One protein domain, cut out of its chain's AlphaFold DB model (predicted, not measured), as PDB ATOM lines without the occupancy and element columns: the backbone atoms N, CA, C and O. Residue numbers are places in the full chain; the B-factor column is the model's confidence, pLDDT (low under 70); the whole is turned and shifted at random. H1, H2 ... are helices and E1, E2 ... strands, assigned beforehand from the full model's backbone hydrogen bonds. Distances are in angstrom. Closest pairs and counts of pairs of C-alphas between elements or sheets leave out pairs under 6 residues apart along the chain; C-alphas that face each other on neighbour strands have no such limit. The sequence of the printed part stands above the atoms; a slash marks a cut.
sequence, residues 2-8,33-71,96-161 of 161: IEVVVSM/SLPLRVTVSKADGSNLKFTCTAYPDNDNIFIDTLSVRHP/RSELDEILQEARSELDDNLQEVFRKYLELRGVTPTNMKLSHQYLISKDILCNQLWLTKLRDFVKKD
ATOM      1  N   ILE A   2       9.138  36.402  -7.295       91.25
ATOM      2  CA  ILE A   2       8.383  36.684  -6.064       91.25
ATOM      3  C   ILE A   2       9.062  35.914  -4.939       91.25
ATOM      4  O   ILE A   2       9.258  34.707  -5.070       91.25
ATOM      5  N   GLU A   3       9.419  36.617  -3.876       93.75
ATOM      6  CA  GLU A   3      10.019  36.069  -2.666       93.75
ATOM      7  C   GLU A   3       9.002  36.145  -1.529       93.75
ATOM      8  O   GLU A   3       8.285  37.137  -1.406       93.75
ATOM      9  N   VAL A   4       8.921  35.090  -0.720       95.00
ATOM     10  CA  VAL A   4       8.033  35.034   0.443       95.00
ATOM     11  C   VAL A   4       8.861  34.678   1.663       95.00
ATOM     12  O   VAL A   4       9.445  33.600   1.729       95.00
ATOM     13  N   VAL A   5       8.907  35.600   2.619       94.88
ATOM     14  CA  VAL A   5       9.620  35.451   3.886       94.88
ATOM     15  C   VAL A   5       8.596  35.358   5.004       94.88
ATOM     16  O   VAL A   5       7.755  36.243   5.156       94.88
ATOM     17  N   VAL A   6       8.683  34.296   5.800       93.38
ATOM     18  CA  VAL A   6       7.844  34.099   6.985       93.38
ATOM     19  C   VAL A   6       8.706  34.298   8.222       93.38
ATOM     20  O   VAL A   6       9.714  33.618   8.400       93.38
ATOM     21  N   SER A   7       8.328  35.257   9.059       92.06
ATOM     22  CA  SER A   7       8.995  35.560  10.326       92.06
ATOM     23  C   SER A   7       8.059  35.212  11.468       92.06
ATOM     24  O   SER A   7       6.994  35.807  11.586       92.06
ATOM     25  N   MET A   8       8.450  34.256  12.301       88.62
ATOM     26  CA  MET A   8       7.676  33.897  13.488       88.62
ATOM     27  C   MET A   8       7.922  34.948  14.567       88.62
ATOM     28  O   MET A   8       9.079  35.259  14.869       88.62
ATOM     29  N   SER A  33      -1.448  29.619  19.652       86.69
ATOM     30  CA  SER A  33      -1.420  30.631  18.641       86.69
ATOM     31  C   SER A  33       0.036  30.833  18.242       86.69
ATOM     32  O   SER A  33       0.966  30.861  19.049       86.69
ATOM     33  N   LEU A  34       0.255  30.921  16.942       88.88
ATOM     34  CA  LEU A  34       1.548  31.189  16.356       88.88
ATOM     35  C   LEU A  34       1.450  32.539  15.647       88.88
ATOM     36  O   LEU A  34       1.023  32.579  14.485       88.88
ATOM     37  N   PRO A  35       1.812  33.647  16.318       91.75
ATOM     38  CA  PRO A  35       1.863  34.943  15.670       91.75
ATOM     39  C   PRO A  35       3.025  34.958  14.675       91.75
ATOM     40  O   PRO A  35       4.156  34.559  14.966       91.75
ATOM     41  N   LEU A  36       2.759  35.405  13.454       93.44
ATOM     42  CA  LEU A  36       3.729  35.388  12.370       93.44
ATOM     43  C   LEU A  36       3.523  36.552  11.410       93.44
ATOM     44  O   LEU A  36       2.434  37.083  11.226       93.44
ATOM     45  N   ARG A  37       4.610  36.944  10.757       94.12
ATOM     46  CA  ARG A  37       4.625  37.976   9.729       94.12
ATOM     47  C   ARG A  37       5.018  37.363   8.402       94.12
ATOM     48  O   ARG A  37       6.125  36.841   8.266       94.12
ATOM     49  N   VAL A  38       4.150  37.485   7.407       95.25
ATOM     50  CA  VAL A  38       4.457  37.098   6.029       95.25
ATOM     51  C   VAL A  38       4.797  38.345   5.230       95.25
ATOM     52  O   VAL A  38       3.982  39.251   5.109       95.25
ATOM     53  N   THR A  39       5.995  38.393   4.659       94.50
ATOM     54  CA  THR A  39       6.407  39.443   3.724       94.50
ATOM     55  C   THR A  39       6.548  38.847   2.336       94.50
ATOM     56  O   THR A  39       7.326  37.921   2.130       94.50
ATOM     57  N   VAL A  40       5.804  39.390   1.381       94.69
ATOM     58  CA  VAL A  40       5.872  39.025  -0.030       94.69
ATOM     59  C   VAL A  40       6.515  40.167  -0.796       94.69
ATOM     60  O   VAL A  40       5.931  41.242  -0.904       94.69
ATOM     61  N   SER A  41       7.680  39.914  -1.378       93.12
ATOM     62  CA  SER A  41       8.438  40.894  -2.152       93.12
ATOM     63  C   SER A  41       8.416  40.548  -3.638       93.12
ATOM     64  O   SER A  41       8.526  39.384  -4.036       93.12
ATOM     65  N   LYS A  42       8.270  41.569  -4.481       90.75
ATOM     66  CA  LYS A  42       8.389  41.472  -5.939       90.75
ATOM     67  C   LYS A  42       9.723  42.061  -6.397       90.75
ATOM     68  O   LYS A  42      10.315  42.899  -5.729       90.75
ATOM     69  N   ALA A  43      10.161  41.652  -7.587       87.81
ATOM     70  CA  ALA A  43      11.396  42.150  -8.203       87.81
ATOM     71  C   ALA A  43      11.397  43.665  -8.487       87.81
ATOM     72  O   ALA A  43      12.450  44.231  -8.732       87.81
ATOM     73  N   ASP A  44      10.233  44.319  -8.473       83.62
ATOM     74  CA  ASP A  44      10.113  45.768  -8.642       83.62
ATOM     75  C   ASP A  44      10.312  46.549  -7.333       83.62
ATOM     76  O   ASP A  44      10.109  47.758  -7.339       83.62
ATOM     77  N   GLY A  45      10.653  45.867  -6.233       81.75
ATOM     78  CA  GLY A  45      10.850  46.434  -4.898       81.75
ATOM     79  C   GLY A  45       9.564  46.598  -4.081       81.75
ATOM     80  O   GLY A  45       9.635  46.895  -2.886       81.75
ATOM     81  N   SER A  46       8.385  46.381  -4.676       85.12
ATOM     82  CA  SER A  46       7.122  46.422  -3.935       85.12
ATOM     83  C   SER A  46       7.040  45.244  -2.966       85.12
ATOM     84  O   SER A  46       7.361  44.108  -3.331       85.12
ATOM     85  N   ASN A  47       6.552  45.492  -1.750       88.12
ATOM     86  CA  ASN A  47       6.283  44.442  -0.777       88.12
ATOM     87  C   ASN A  47       4.873  44.526  -0.189       88.12
ATOM     88  O   ASN A  47       4.311  45.599   0.003       88.12
ATOM     89  N   LEU A  48       4.309  43.353   0.076       91.56
ATOM     90  CA  LEU A  48       3.042  43.152   0.762       91.56
ATOM     91  C   LEU A  48       3.334  42.432   2.075       91.56
ATOM     92  O   LEU A  48       3.987  41.388   2.064       91.56
ATOM     93  N   LYS A  49       2.882  42.983   3.196       92.50
ATOM     94  CA  LYS A  49       3.123  42.431   4.529       92.50
ATOM     95  C   LYS A  49       1.809  42.079   5.200       92.50
ATOM     96  O   LYS A  49       0.937  42.933   5.321       92.50
ATOM     97  N   PHE A  50       1.730  40.846   5.670       92.75
ATOM     98  CA  PHE A  50       0.645  40.318   6.479       92.75
ATOM     99  C   PHE A  50       1.174  40.081   7.890       92.75
ATOM    100  O   PHE A  50       2.240  39.480   8.047       92.75
ATOM    101  N   THR A  51       0.438  40.527   8.897       91.69
ATOM    102  CA  THR A  51       0.557  39.981  10.253       91.69
ATOM    103  C   THR A  51      -0.586  39.000  10.423       91.69
ATOM    104  O   THR A  51      -1.724  39.322  10.071       91.69
ATOM    105  N   CYS A  52      -0.259  37.792  10.855       92.00
ATOM    106  CA  CYS A  52      -1.196  36.696  10.957       92.00
ATOM    107  C   CYS A  52      -1.050  35.994  12.298       92.00
ATOM    108  O   CYS A  52       0.057  35.871  12.824       92.00
ATOM    109  N   THR A  53      -2.152  35.410  12.743       91.25
ATOM    110  CA  THR A  53      -2.193  34.498  13.877       91.25
ATOM    111  C   THR A  53      -2.632  33.132  13.365       91.25
ATOM    112  O   THR A  53      -3.748  32.967  12.864       91.25
ATOM    113  N   ALA A  54      -1.726  32.154  13.408       92.06
ATOM    114  CA  ALA A  54      -2.016  30.778  13.015       92.06
ATOM    115  C   ALA A  54      -2.382  29.930  14.234       92.06
ATOM    116  O   ALA A  54      -1.771  30.067  15.284       92.06
ATOM    117  N   TYR A  55      -3.330  29.015  14.071       90.88
ATOM    118  CA  TYR A  55      -3.776  28.077  15.096       90.88
ATOM    119  C   TYR A  55      -3.537  26.645  14.587       90.88
ATOM    120  O   TYR A  55      -4.344  26.112  13.822       90.88
ATOM    121  N   PRO A  56      -2.414  25.999  14.954       86.56
ATOM    122  CA  PRO A  56      -2.026  24.684  14.445       86.56
ATOM    123  C   PRO A  56      -2.977  23.527  14.789       86.56
ATOM    124  O   PRO A  56      -2.847  22.461  14.186       86.56
ATOM    125  N   ASP A  57      -3.899  23.698  15.742       86.56
ATOM    126  CA  ASP A  57      -4.866  22.654  16.123       86.56
ATOM    127  C   ASP A  57      -6.072  22.571  15.192       86.56
ATOM    128  O   ASP A  57      -6.593  21.484  14.946       86.56
ATOM    129  N   ASN A  58      -6.524  23.716  14.681       87.88
ATOM    130  CA  ASN A  58      -7.695  23.811  13.809       87.88
ATOM    131  C   ASN A  58      -7.320  24.178  12.365       87.88
ATOM    132  O   ASN A  58      -8.201  24.503  11.570       87.88
ATOM    133  N   ASP A  59      -6.024  24.119  12.040       87.38
ATOM    134  CA  ASP A  59      -5.455  24.431  10.729       87.38
ATOM    135  C   ASP A  59      -5.845  25.827  10.198       87.38
ATOM    136  O   ASP A  59      -5.804  26.078   8.989       87.38
ATOM    137  N   ASN A  60      -6.220  26.756  11.084       86.38
ATOM    138  CA  ASN A  60      -6.712  28.066  10.687       86.38
ATOM    139  C   ASN A  60      -5.633  29.148  10.784       86.38
ATOM    140  O   ASN A  60      -4.747  29.109  11.635       86.38
ATOM    141  N   ILE A  61      -5.721  30.142   9.902       89.62
ATOM    142  CA  ILE A  61      -4.830  31.306   9.886       89.62
ATOM    143  C   ILE A  61      -5.702  32.543   9.747       89.62
ATOM    144  O   ILE A  61      -6.394  32.695   8.739       89.62
ATOM    145  N   PHE A  62      -5.638  33.425  10.736       89.31
ATOM    146  CA  PHE A  62      -6.281  34.729  10.695       89.31
ATOM    147  C   PHE A  62      -5.279  35.787  10.260       89.31
ATOM    148  O   PHE A  62      -4.102  35.729  10.610       89.31
ATOM    149  N   ILE A  63      -5.742  36.732   9.448       90.56
ATOM    150  CA  ILE A  63      -4.949  37.884   9.023       90.56
ATOM    151  C   ILE A  63      -5.381  39.050   9.897       90.56
ATOM    152  O   ILE A  63      -6.501  39.531   9.750       90.56
ATOM    153  N   ASP A  64      -4.486  39.482  10.778       87.44
ATOM    154  CA  ASP A  64      -4.738  40.565  11.728       87.44
ATOM    155  C   ASP A  64      -4.565  41.919  11.044       87.44
ATOM    156  O   ASP A  64      -5.369  42.831  11.204       87.44
ATOM    157  N   THR A  65      -3.495  42.065  10.254       85.75
ATOM    158  CA  THR A  65      -3.210  43.311   9.532       85.75
ATOM    159  C   THR A  65      -2.562  43.060   8.176       85.75
ATOM    160  O   THR A  65      -1.794  42.114   7.988       85.75
ATOM    161  N   LEU A  66      -2.836  43.967   7.237       87.00
ATOM    162  CA  LEU A  66      -2.243  44.013   5.903       87.00
ATOM    163  C   LEU A  66      -1.601  45.385   5.672       87.00
ATOM    164  O   LEU A  66      -2.181  46.408   6.023       87.00
ATOM    165  N   SER A  67      -0.422  45.421   5.053       84.69
ATOM    166  CA  SER A  67       0.179  46.668   4.565       84.69
ATOM    167  C   SER A  67       0.890  46.466   3.234       84.69
ATOM    168  O   SER A  67       1.540  45.443   3.005       84.69
ATOM    169  N   VAL A  68       0.768  47.453   2.352       85.44
ATOM    170  CA  VAL A  68       1.435  47.489   1.050       85.44
ATOM    171  C   VAL A  68       2.499  48.573   1.108       85.44
ATOM    172  O   VAL A  68       2.221  49.695   1.519       85.44
ATOM    173  N   ARG A  69       3.709  48.264   0.656       82.56
ATOM    174  CA  ARG A  69       4.750  49.259   0.416       82.56
ATOM    175  C   ARG A  69       5.147  49.207  -1.045       82.56
ATOM    176  O   ARG A  69       5.579  48.167  -1.543       82.56
ATOM    177  N   HIS A  70       5.053  50.348  -1.708       74.69
ATOM    178  CA  HIS A  70       5.648  50.551  -3.019       74.69
ATOM    179  C   HIS A  70       6.950  51.333  -2.851       74.69
ATOM    180  O   HIS A  70       6.988  52.270  -2.049       74.69
ATOM    181  N   PRO A  71       8.031  50.970  -3.558       64.06
ATOM    182  CA  PRO A  71       9.156  51.874  -3.682       64.06
ATOM    183  C   PRO A  71       8.651  53.127  -4.404       64.06
ATOM    184  O   PRO A  71       7.839  53.011  -5.332       64.06
ATOM    185  N   ARG A  96       2.090  63.152   3.900       66.69
ATOM    186  CA  ARG A  96       2.495  61.742   3.889       66.69
ATOM    187  C   ARG A  96       2.043  61.009   5.147       66.69
ATOM    188  O   ARG A  96       1.571  59.882   5.030       66.69
ATOM    189  N   SER A  97       2.180  61.637   6.312       68.44
ATOM    190  CA  SER A  97       1.686  61.088   7.575       68.44
ATOM    191  C   SER A  97       0.163  60.943   7.552       68.44
ATOM    192  O   SER A  97      -0.344  59.893   7.925       68.44
ATOM    193  N   GLU A  98      -0.555  61.939   7.029       71.12
ATOM    194  CA  GLU A  98      -2.010  61.896   6.844       71.12
ATOM    195  C   GLU A  98      -2.422  60.785   5.868       71.12
ATOM    196  O   GLU A  98      -3.391  60.069   6.115       71.12
ATOM    197  N   LEU A  99      -1.674  60.580   4.774       69.12
ATOM    198  CA  LEU A  99      -1.939  59.467   3.858       69.12
ATOM    199  C   LEU A  99      -1.708  58.107   4.530       69.12
ATOM    200  O   LEU A  99      -2.495  57.184   4.318       69.12
ATOM    201  N   ASP A 100      -0.638  57.978   5.319       65.69
ATOM    202  CA  ASP A 100      -0.323  56.763   6.074       65.69
ATOM    203  C   ASP A 100      -1.390  56.485   7.153       65.69
ATOM    204  O   ASP A 100      -1.743  55.325   7.370       65.69
ATOM    205  N   GLU A 101      -1.964  57.526   7.765       63.41
ATOM    206  CA  GLU A 101      -3.037  57.444   8.766       63.41
ATOM    207  C   GLU A 101      -4.398  57.079   8.140       63.41
ATOM    208  O   GLU A 101      -5.084  56.177   8.623       63.41
ATOM    209  N   ILE A 102      -4.750  57.654   6.985       61.06
ATOM    210  CA  ILE A 102      -5.957  57.284   6.216       61.06
ATOM    211  C   ILE A 102      -5.863  55.835   5.713       61.06
ATOM    212  O   ILE A 102      -6.829  55.067   5.768       61.06
ATOM    213  N   LEU A 103      -4.681  55.423   5.242       55.31
ATOM    214  CA  LEU A 103      -4.409  54.025   4.901       55.31
ATOM    215  C   LEU A 103      -4.431  53.127   6.143       55.31
ATOM    216  O   LEU A 103      -4.636  51.919   6.006       55.31
ATOM    217  N   GLN A 104      -4.236  53.691   7.339       55.59
ATOM    218  CA  GLN A 104      -4.302  52.967   8.595       55.59
ATOM    219  C   GLN A 104      -5.737  52.715   9.071       55.59
ATOM    220  O   GLN A 104      -6.019  51.613   9.539       55.59
ATOM    221  N   GLU A 105      -6.655  53.659   8.877       54.16
ATOM    222  CA  GLU A 105      -8.085  53.484   9.181       54.16
ATOM    223  C   GLU A 105      -8.774  52.461   8.266       54.16
ATOM    224  O   GLU A 105      -9.601  51.678   8.726       54.16
ATOM    225  N   ALA A 106      -8.371  52.355   6.996       53.53
ATOM    226  CA  ALA A 106      -8.873  51.308   6.099       53.53
ATOM    227  C   ALA A 106      -8.445  49.873   6.505       53.53
ATOM    228  O   ALA A 106      -8.885  48.904   5.882       53.53
ATOM    229  N   ARG A 107      -7.577  49.711   7.522       50.84
ATOM    230  CA  ARG A 107      -7.061  48.411   7.999       50.84
ATOM    231  C   ARG A 107      -7.976  47.696   8.993       50.84
ATOM    232  O   ARG A 107      -7.669  46.549   9.304       50.84
ATOM    233  N   SER A 108      -9.019  48.329   9.537       51.31
ATOM    234  CA  SER A 108      -9.678  47.785  10.734       51.31
ATOM    235  C   SER A 108     -10.681  46.658  10.480       51.31
ATOM    236  O   SER A 108     -10.960  45.916  11.414       51.31
ATOM    237  N   GLU A 109     -11.189  46.466   9.259       54.56
ATOM    238  CA  GLU A 109     -12.131  45.374   8.966       54.56
ATOM    239  C   GLU A 109     -11.859  44.782   7.577       54.56
ATOM    240  O   GLU A 109     -12.386  45.220   6.553       54.56
ATOM    241  N   LEU A 110     -10.980  43.779   7.531       69.56
ATOM    242  CA  LEU A 110     -10.827  42.939   6.349       69.56
ATOM    243  C   LEU A 110     -12.061  42.023   6.267       69.56
ATOM    244  O   LEU A 110     -12.137  41.051   7.009       69.56
ATOM    245  N   ASP A 111     -13.022  42.346   5.398       78.69
ATOM    246  CA  ASP A 111     -14.239  41.539   5.201       78.69
ATOM    247  C   ASP A 111     -13.919  40.052   4.923       78.69
ATOM    248  O   ASP A 111     -12.906  39.734   4.284       78.69
ATOM    249  N   ASP A 112     -14.792  39.142   5.369       81.94
ATOM    250  CA  ASP A 112     -14.581  37.682   5.360       81.94
ATOM    251  C   ASP A 112     -14.173  37.143   3.979       81.94
ATOM    252  O   ASP A 112     -13.278  36.298   3.854       81.94
ATOM    253  N   ASN A 113     -14.779  37.673   2.911       84.25
ATOM    254  CA  ASN A 113     -14.462  37.262   1.545       84.25
ATOM    255  C   ASN A 113     -13.012  37.603   1.173       84.25
ATOM    256  O   ASN A 113     -12.328  36.834   0.491       84.25
ATOM    257  N   LEU A 114     -12.531  38.769   1.604       86.00
ATOM    258  CA  LEU A 114     -11.171  39.218   1.341       86.00
ATOM    259  C   LEU A 114     -10.165  38.422   2.181       86.00
ATOM    260  O   LEU A 114      -9.102  38.043   1.675       86.00
ATOM    261  N   GLN A 115     -10.532  38.093   3.420       88.25
ATOM    262  CA  GLN A 115      -9.749  37.208   4.273       88.25
ATOM    263  C   GLN A 115      -9.586  35.818   3.632       88.25
ATOM    264  O   GLN A 115      -8.467  35.304   3.565       88.25
ATOM    265  N   GLU A 116     -10.649  35.236   3.067       89.31
ATOM    266  CA  GLU A 116     -10.583  33.939   2.380       89.31
ATOM    267  C   GLU A 116      -9.651  33.969   1.154       89.31
ATOM    268  O   GLU A 116      -8.843  33.055   0.951       89.31
ATOM    269  N   VAL A 117      -9.720  35.029   0.341       91.88
ATOM    270  CA  VAL A 117      -8.858  35.187  -0.842       91.88
ATOM    271  C   VAL A 117      -7.388  35.286  -0.444       91.88
ATOM    272  O   VAL A 117      -6.540  34.617  -1.045       91.88
ATOM    273  N   PHE A 118      -7.065  36.085   0.575       92.06
ATOM    274  CA  PHE A 118      -5.684  36.217   1.026       92.06
ATOM    275  C   PHE A 118      -5.166  34.957   1.719       92.06
ATOM    276  O   PHE A 118      -4.012  34.593   1.496       92.06
ATOM    277  N   ARG A 119      -6.006  34.224   2.457       90.88
ATOM    278  CA  ARG A 119      -5.639  32.902   2.988       90.88
ATOM    279  C   ARG A 119      -5.252  31.935   1.871       90.88
ATOM    280  O   ARG A 119      -4.149  31.394   1.892       90.88
ATOM    281  N   LYS A 120      -6.086  31.802   0.832       93.38
ATOM    282  CA  LYS A 120      -5.772  30.973  -0.350       93.38
ATOM    283  C   LYS A 120      -4.488  31.423  -1.046       93.38
ATOM    284  O   LYS A 120      -3.685  30.601  -1.483       93.38
ATOM    285  N   TYR A 121      -4.275  32.733  -1.152       94.25
ATOM    286  CA  TYR A 121      -3.045  33.285  -1.714       94.25
ATOM    287  C   TYR A 121      -1.802  32.880  -0.907       94.25
ATOM    288  O   TYR A 121      -0.796  32.484  -1.497       94.25
ATOM    289  N   LEU A 122      -1.867  32.953   0.424       93.69
ATOM    290  CA  LEU A 122      -0.779  32.563   1.320       93.69
ATOM    291  C   LEU A 122      -0.514  31.048   1.273       93.69
ATOM    292  O   LEU A 122       0.646  30.634   1.184       93.69
ATOM    293  N   GLU A 123      -1.561  30.225   1.209       93.81
ATOM    294  CA  GLU A 123      -1.445  28.772   1.033       93.81
ATOM    295  C   GLU A 123      -0.718  28.408  -0.268       93.81
ATOM    296  O   GLU A 123       0.230  27.618  -0.252       93.81
ATOM    297  N   LEU A 124      -1.074  29.050  -1.391       94.81
ATOM    298  CA  LEU A 124      -0.391  28.879  -2.685       94.81
ATOM    299  C   LEU A 124       1.096  29.266  -2.640       94.81
ATOM    300  O   LEU A 124       1.875  28.854  -3.503       94.81
ATOM    301  N   ARG A 125       1.499  30.070  -1.654       92.50
ATOM    302  CA  ARG A 125       2.884  30.494  -1.423       92.50
ATOM    303  C   ARG A 125       3.630  29.644  -0.402       92.50
ATOM    304  O   ARG A 125       4.785  29.943  -0.112       92.50
ATOM    305  N   GLY A 126       3.014  28.577   0.100       91.75
ATOM    306  CA  GLY A 126       3.637  27.657   1.047       91.75
ATOM    307  C   GLY A 126       3.398  28.011   2.514       91.75
ATOM    308  O   GLY A 126       3.950  27.340   3.385       91.75
ATOM    309  N   VAL A 127       2.556  29.001   2.815       93.12
ATOM    310  CA  VAL A 127       2.049  29.236   4.177       93.12
ATOM    311  C   VAL A 127       0.844  28.317   4.394       93.12
ATOM    312  O   VAL A 127      -0.303  28.747   4.422       93.12
ATOM    313  N   THR A 128       1.106  27.011   4.428       92.94
ATOM    314  CA  THR A 128       0.081  25.974   4.596       92.94
ATOM    315  C   THR A 128      -0.066  25.586   6.067       92.94
ATOM    316  O   THR A 128       0.916  25.682   6.812       92.94
ATOM    317  N   PRO A 129      -1.228  25.057   6.490       89.56
ATOM    318  CA  PRO A 129      -1.420  24.600   7.867       89.56
ATOM    319  C   PRO A 129      -0.360  23.590   8.321       89.56
ATOM    320  O   PRO A 129       0.209  23.712   9.404       89.56
ATOM    321  N   THR A 130       0.029  22.661   7.440       90.94
ATOM    322  CA  THR A 130       1.103  21.692   7.709       90.94
ATOM    323  C   THR A 130       2.447  22.366   8.000       90.94
ATOM    324  O   THR A 130       3.137  21.976   8.944       90.94
ATOM    325  N   ASN A 131       2.818  23.392   7.230       91.81
ATOM    326  CA  ASN A 131       4.067  24.123   7.445       91.81
ATOM    327  C   ASN A 131       4.013  24.966   8.723       91.81
ATOM    328  O   ASN A 131       5.027  25.088   9.415       91.81
ATOM    329  N   MET A 132       2.846  25.521   9.059       90.62
ATOM    330  CA  MET A 132       2.653  26.271  10.303       90.62
ATOM    331  C   MET A 132       2.745  25.351  11.517       90.62
ATOM    332  O   MET A 132       3.471  25.660  12.456       90.62
ATOM    333  N   LYS A 133       2.141  24.160  11.457       89.75
ATOM    334  CA  LYS A 133       2.269  23.134  12.497       89.75
ATOM    335  C   LYS A 133       3.713  22.686  12.711       89.75
ATOM    336  O   LYS A 133       4.167  22.597  13.849       89.75
ATOM    337  N   LEU A 134       4.451  22.445  11.628       90.94
ATOM    338  CA  LEU A 134       5.869  22.082  11.703       90.94
ATOM    339  C   LEU A 134       6.689  23.223  12.325       90.94
ATOM    340  O   LEU A 134       7.513  22.991  13.208       90.94
ATOM    341  N   SER A 135       6.415  24.465  11.919       88.69
ATOM    342  CA  SER A 135       7.069  25.651  12.479       88.69
ATOM    343  C   SER A 135       6.784  25.819  13.970       88.69
ATOM    344  O   SER A 135       7.705  26.091  14.735       88.69
ATOM    345  N   HIS A 136       5.540  25.596  14.392       87.31
ATOM    346  CA  HIS A 136       5.135  25.649  15.789       87.31
ATOM    347  C   HIS A 136       5.896  24.620  16.642       87.31
ATOM    348  O   HIS A 136       6.550  24.969  17.624       87.31
ATOM    349  N   GLN A 137       5.926  23.356  16.205       87.12
ATOM    350  CA  GLN A 137       6.682  22.295  16.882       87.12
ATOM    351  C   GLN A 137       8.184  22.595  16.960       87.12
ATOM    352  O   GLN A 137       8.833  22.318  17.976       87.12
ATOM    353  N   TYR A 138       8.748  23.164  15.891       87.56
ATOM    354  CA  TYR A 138      10.145  23.585  15.869       87.56
ATOM    355  C   TYR A 138      10.419  24.692  16.893       87.56
ATOM    356  O   TYR A 138      11.434  24.632  17.587       87.56
ATOM    357  N   LEU A 139       9.525  25.676  17.019       86.75
ATOM    358  CA  LEU A 139       9.672  26.763  17.986       86.75
ATOM    359  C   LEU A 139       9.619  26.259  19.426       86.75
ATOM    360  O   LEU A 139      10.523  26.600  20.183       86.75
ATOM    361  N   ILE A 140       8.667  25.384  19.768       84.44
ATOM    362  CA  ILE A 140       8.614  24.740  21.092       84.44
ATOM    363  C   ILE A 140       9.931  24.014  21.384       84.44
ATOM    364  O   ILE A 140      10.561  24.211  22.421       84.44
ATOM    365  N   SER A 141      10.387  23.187  20.439       84.69
ATOM    366  CA  SER A 141      11.617  22.405  20.609       84.69
ATOM    367  C   SER A 141      12.840  23.304  20.802       84.69
ATOM    368  O   SER A 141      13.705  23.029  21.637       84.69
ATOM    369  N   LYS A 142      12.919  24.396  20.035       85.62
ATOM    370  CA  LYS A 142      13.989  25.387  20.138       85.62
ATOM    371  C   LYS A 142      13.939  26.127  21.474       85.62
ATOM    372  O   LYS A 142      15.001  26.368  22.043       85.62
ATOM    373  N   ASP A 143      12.754  26.469  21.971       81.31
ATOM    374  CA  ASP A 143      12.586  27.149  23.253       81.31
ATOM    375  C   ASP A 143      13.092  26.285  24.417       81.31
ATOM    376  O   ASP A 143      13.955  26.715  25.183       81.31
ATOM    377  N   ILE A 144      12.707  25.004  24.445       81.12
ATOM    378  CA  ILE A 144      13.195  24.026  25.430       81.12
ATOM    379  C   ILE A 144      14.731  23.953  25.426       81.12
ATOM    380  O   ILE A 144      15.367  23.995  26.483       81.12
ATOM    381  N   LEU A 145      15.348  23.870  24.243       83.75
ATOM    382  CA  LEU A 145      16.808  23.812  24.110       83.75
ATOM    383  C   LEU A 145      17.488  25.116  24.554       83.75
ATOM    384  O   LEU A 145      18.526  25.074  25.222       83.75
ATOM    385  N   CYS A 146      16.914  26.274  24.214       83.81
ATOM    386  CA  CYS A 146      17.396  27.578  24.666       83.81
ATOM    387  C   CYS A 146      17.340  27.693  26.194       83.81
ATOM    388  O   CYS A 146      18.331  28.107  26.802       83.81
ATOM    389  N   ASN A 147      16.241  27.258  26.812       83.44
ATOM    390  CA  ASN A 147      16.065  27.261  28.263       83.44
ATOM    391  C   ASN A 147      17.096  26.357  28.944       83.44
ATOM    392  O   ASN A 147      17.762  26.774  29.892       83.44
ATOM    393  N   GLN A 148      17.333  25.154  28.416       88.25
ATOM    394  CA  GLN A 148      18.378  24.263  28.935       88.25
ATOM    395  C   GLN A 148      19.784  24.877  28.842       88.25
ATOM    396  O   GLN A 148      20.582  24.764  29.782       88.25
ATOM    397  N   LEU A 149      20.103  25.541  27.726       91.38
ATOM    398  CA  LEU A 149      21.388  26.212  27.545       91.38
ATOM    399  C   LEU A 149      21.543  27.393  28.510       91.38
ATOM    400  O   LEU A 149      22.614  27.575  29.092       91.38
ATOM    401  N   TRP A 150      20.483  28.179  28.694       93.62
ATOM    402  CA  TRP A 150      20.462  29.300  29.627       93.62
ATOM    403  C   TRP A 150      20.659  28.830  31.073       93.62
ATOM    404  O   TRP A 150      21.568  29.313  31.744       93.62
ATOM    405  N   LEU A 151      19.918  27.807  31.510       93.62
ATOM    406  CA  LEU A 151      20.065  27.201  32.838       93.62
ATOM    407  C   LEU A 151      21.477  26.649  33.067       93.62
ATOM    408  O   LEU A 151      22.038  26.785  34.153       93.62
ATOM    409  N   THR A 152      22.082  26.058  32.035       93.69
ATOM    410  CA  THR A 152      23.467  25.576  32.098       93.69
ATOM    411  C   THR A 152      24.451  26.729  32.302       93.69
ATOM    412  O   THR A 152      25.296  26.652  33.193       93.69
ATOM    413  N   LYS A 153      24.310  27.822  31.539       93.94
ATOM    414  CA  LYS A 153      25.138  29.026  31.704       93.94
ATOM    415  C   LYS A 153      24.957  29.663  33.084       93.94
ATOM    416  O   LYS A 153      25.951  30.026  33.705       93.94
ATOM    417  N   LEU A 154      23.719  29.763  33.571       93.88
ATOM    418  CA  LEU A 154      23.405  30.310  34.893       93.88
ATOM    419  C   LEU A 154      24.036  29.469  36.006       93.88
ATOM    420  O   LEU A 154      24.698  29.998  36.895       93.88
ATOM    421  N   ARG A 155      23.893  28.145  35.931       94.31
ATOM    422  CA  ARG A 155      24.525  27.212  36.869       94.31
ATOM    423  C   ARG A 155      26.041  27.398  36.909       94.31
ATOM    424  O   ARG A 155      26.625  27.391  37.989       94.31
ATOM    425  N   ASP A 156      26.682  27.518  35.750       95.44
ATOM    426  CA  ASP A 156      28.138  27.660  35.667       95.44
ATOM    427  C   ASP A 156      28.609  29.033  36.167       95.44
ATOM    428  O   ASP A 156      29.690  29.128  36.745       95.44
ATOM    429  N   PHE A 157      27.785  30.073  36.004       94.62
ATOM    430  CA  PHE A 157      28.004  31.393  36.595       94.62
ATOM    431  C   PHE A 157      27.967  31.340  38.130       94.62
ATOM    432  O   PHE A 157      28.919  31.776  38.765       94.62
ATOM    433  N   VAL A 158      26.931  30.728  38.721       94.69
ATOM    434  CA  VAL A 158      26.773  30.619  40.188       94.69
ATOM    435  C   VAL A 158      27.862  29.756  40.835       94.69
ATOM    436  O   VAL A 158      28.272  30.018  41.956       94.69
ATOM    437  N   LYS A 159      28.359  28.726  40.143       92.88
ATOM    438  CA  LYS A 159      29.453  27.864  40.637       92.88
ATOM    439  C   LYS A 159      30.834  28.529  40.634       92.88
ATOM    440  O   LYS A 159      31.799  27.886  41.041       92.88
ATOM    441  N   LYS A 160      30.960  29.725  40.052       74.06
ATOM    442  CA  LYS A 160      32.247  30.405  39.873       74.06
ATOM    443  C   LYS A 160      32.662  31.247  41.094       74.06
ATOM    444  O   LYS A 160      33.775  31.768  41.076       74.06
ATOM    445  N   ASP A 161      31.819  31.304  42.124       54.09
ATOM    446  CA  ASP A 161      32.124  31.779  43.484       54.09
ATOM    447  C   ASP A 161      32.352  30.599  44.449       54.09
ATOM    448  O   ASP A 161      33.163  30.756  45.394       54.09
TER     449      ASP A 161
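This is residues 2 to 8, 33 to 71 and 96 to 161 of the 161 residues of an uncharacterized protein of Aegilops tauschii subsp. strangulata (UniProt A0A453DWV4). A twisted sheet of four strands has H2 packed across one face and the start of H3 beside it on the same face. From there H3 runs on as a long arm: residues 140 to 161, of which 140 to 158 belong to H3, stick out, while residues 96 to 102 of H1 stick out elsewhere. The printed part has 112 residues, with four named strands followed by three named helices, E1 E2 E3 E4 H1 H2 H3. The sheet's order is E1 E2 E3 E4, antiparallel throughout, and the class is mixed, helices and strands. The whole is loose, with a radius of gyration of the C-alphas of 18.9 A and spans of 59 by 36 by 29 A.

In the sheet, the edge strand E1, residues 2 to 8, is the antiparallel neighbour of E2, residues 34 to 42; N 5 and O 39 are 2.9 A apart, within hydrogen-bond range. E2 forms a hairpin with E3, residues 47 to 55, with N 38 and O 50 at 2.8 A. E3 forms another with the edge strand E4, residues 60 to 69, with N 49 and O 67 at 2.8 A. E2, E3 and E4 are a meander, each strand the antiparallel neighbour of the one before. E4 bends by 58 degrees at residue 64. H2, residues 112 to 124, and H3, residues 129 to 158, are on one face of the sheet, which gives two layers, helices over a sheet. H2 has a height over the sheet of 8.6 A and runs across the strands, at 87 degrees to E4 on the local plane; their closest C-alphas, of Ile 63 and Gln 115, are 6.8 A apart. H3 runs across the strands at 66 degrees to E2 on the local plane; their closest C-alphas, of Leu 34 and His 136, are 6.6 A apart. H2 and H3 are only just apart, at 8.0 A. H1, residues 96 to 105, only grazes the sheet, with residues 103 to 104. In H1, H2 and H3 every O i to N i+4 pair is within hydrogen-bond range.

E1 begins at C-alpha 2, (8.383, 36.684, -6.064). E2, E3 and E4 measure 25.5 A, 24.9 A and 26.2 A from first to last C-alpha. H3 measures 43.3 A, from C-alpha 129 at (-1.420, 24.600, 7.867) to C-alpha 158 at (26.773, 30.619, 40.188).

The C-alphas farthest apart, of Asn 113 and Asp 161, are 62.9 A apart. Residues 9 to 32 and 72 to 95 are not printed, with gaps of 11.0 A and 14.1 A between C-alphas. Of the links printed whole, none is long. Mean pLDDT of the printed part is 85.0; residues 71, 96 to 97, 99 to 110 and 161 are under 70.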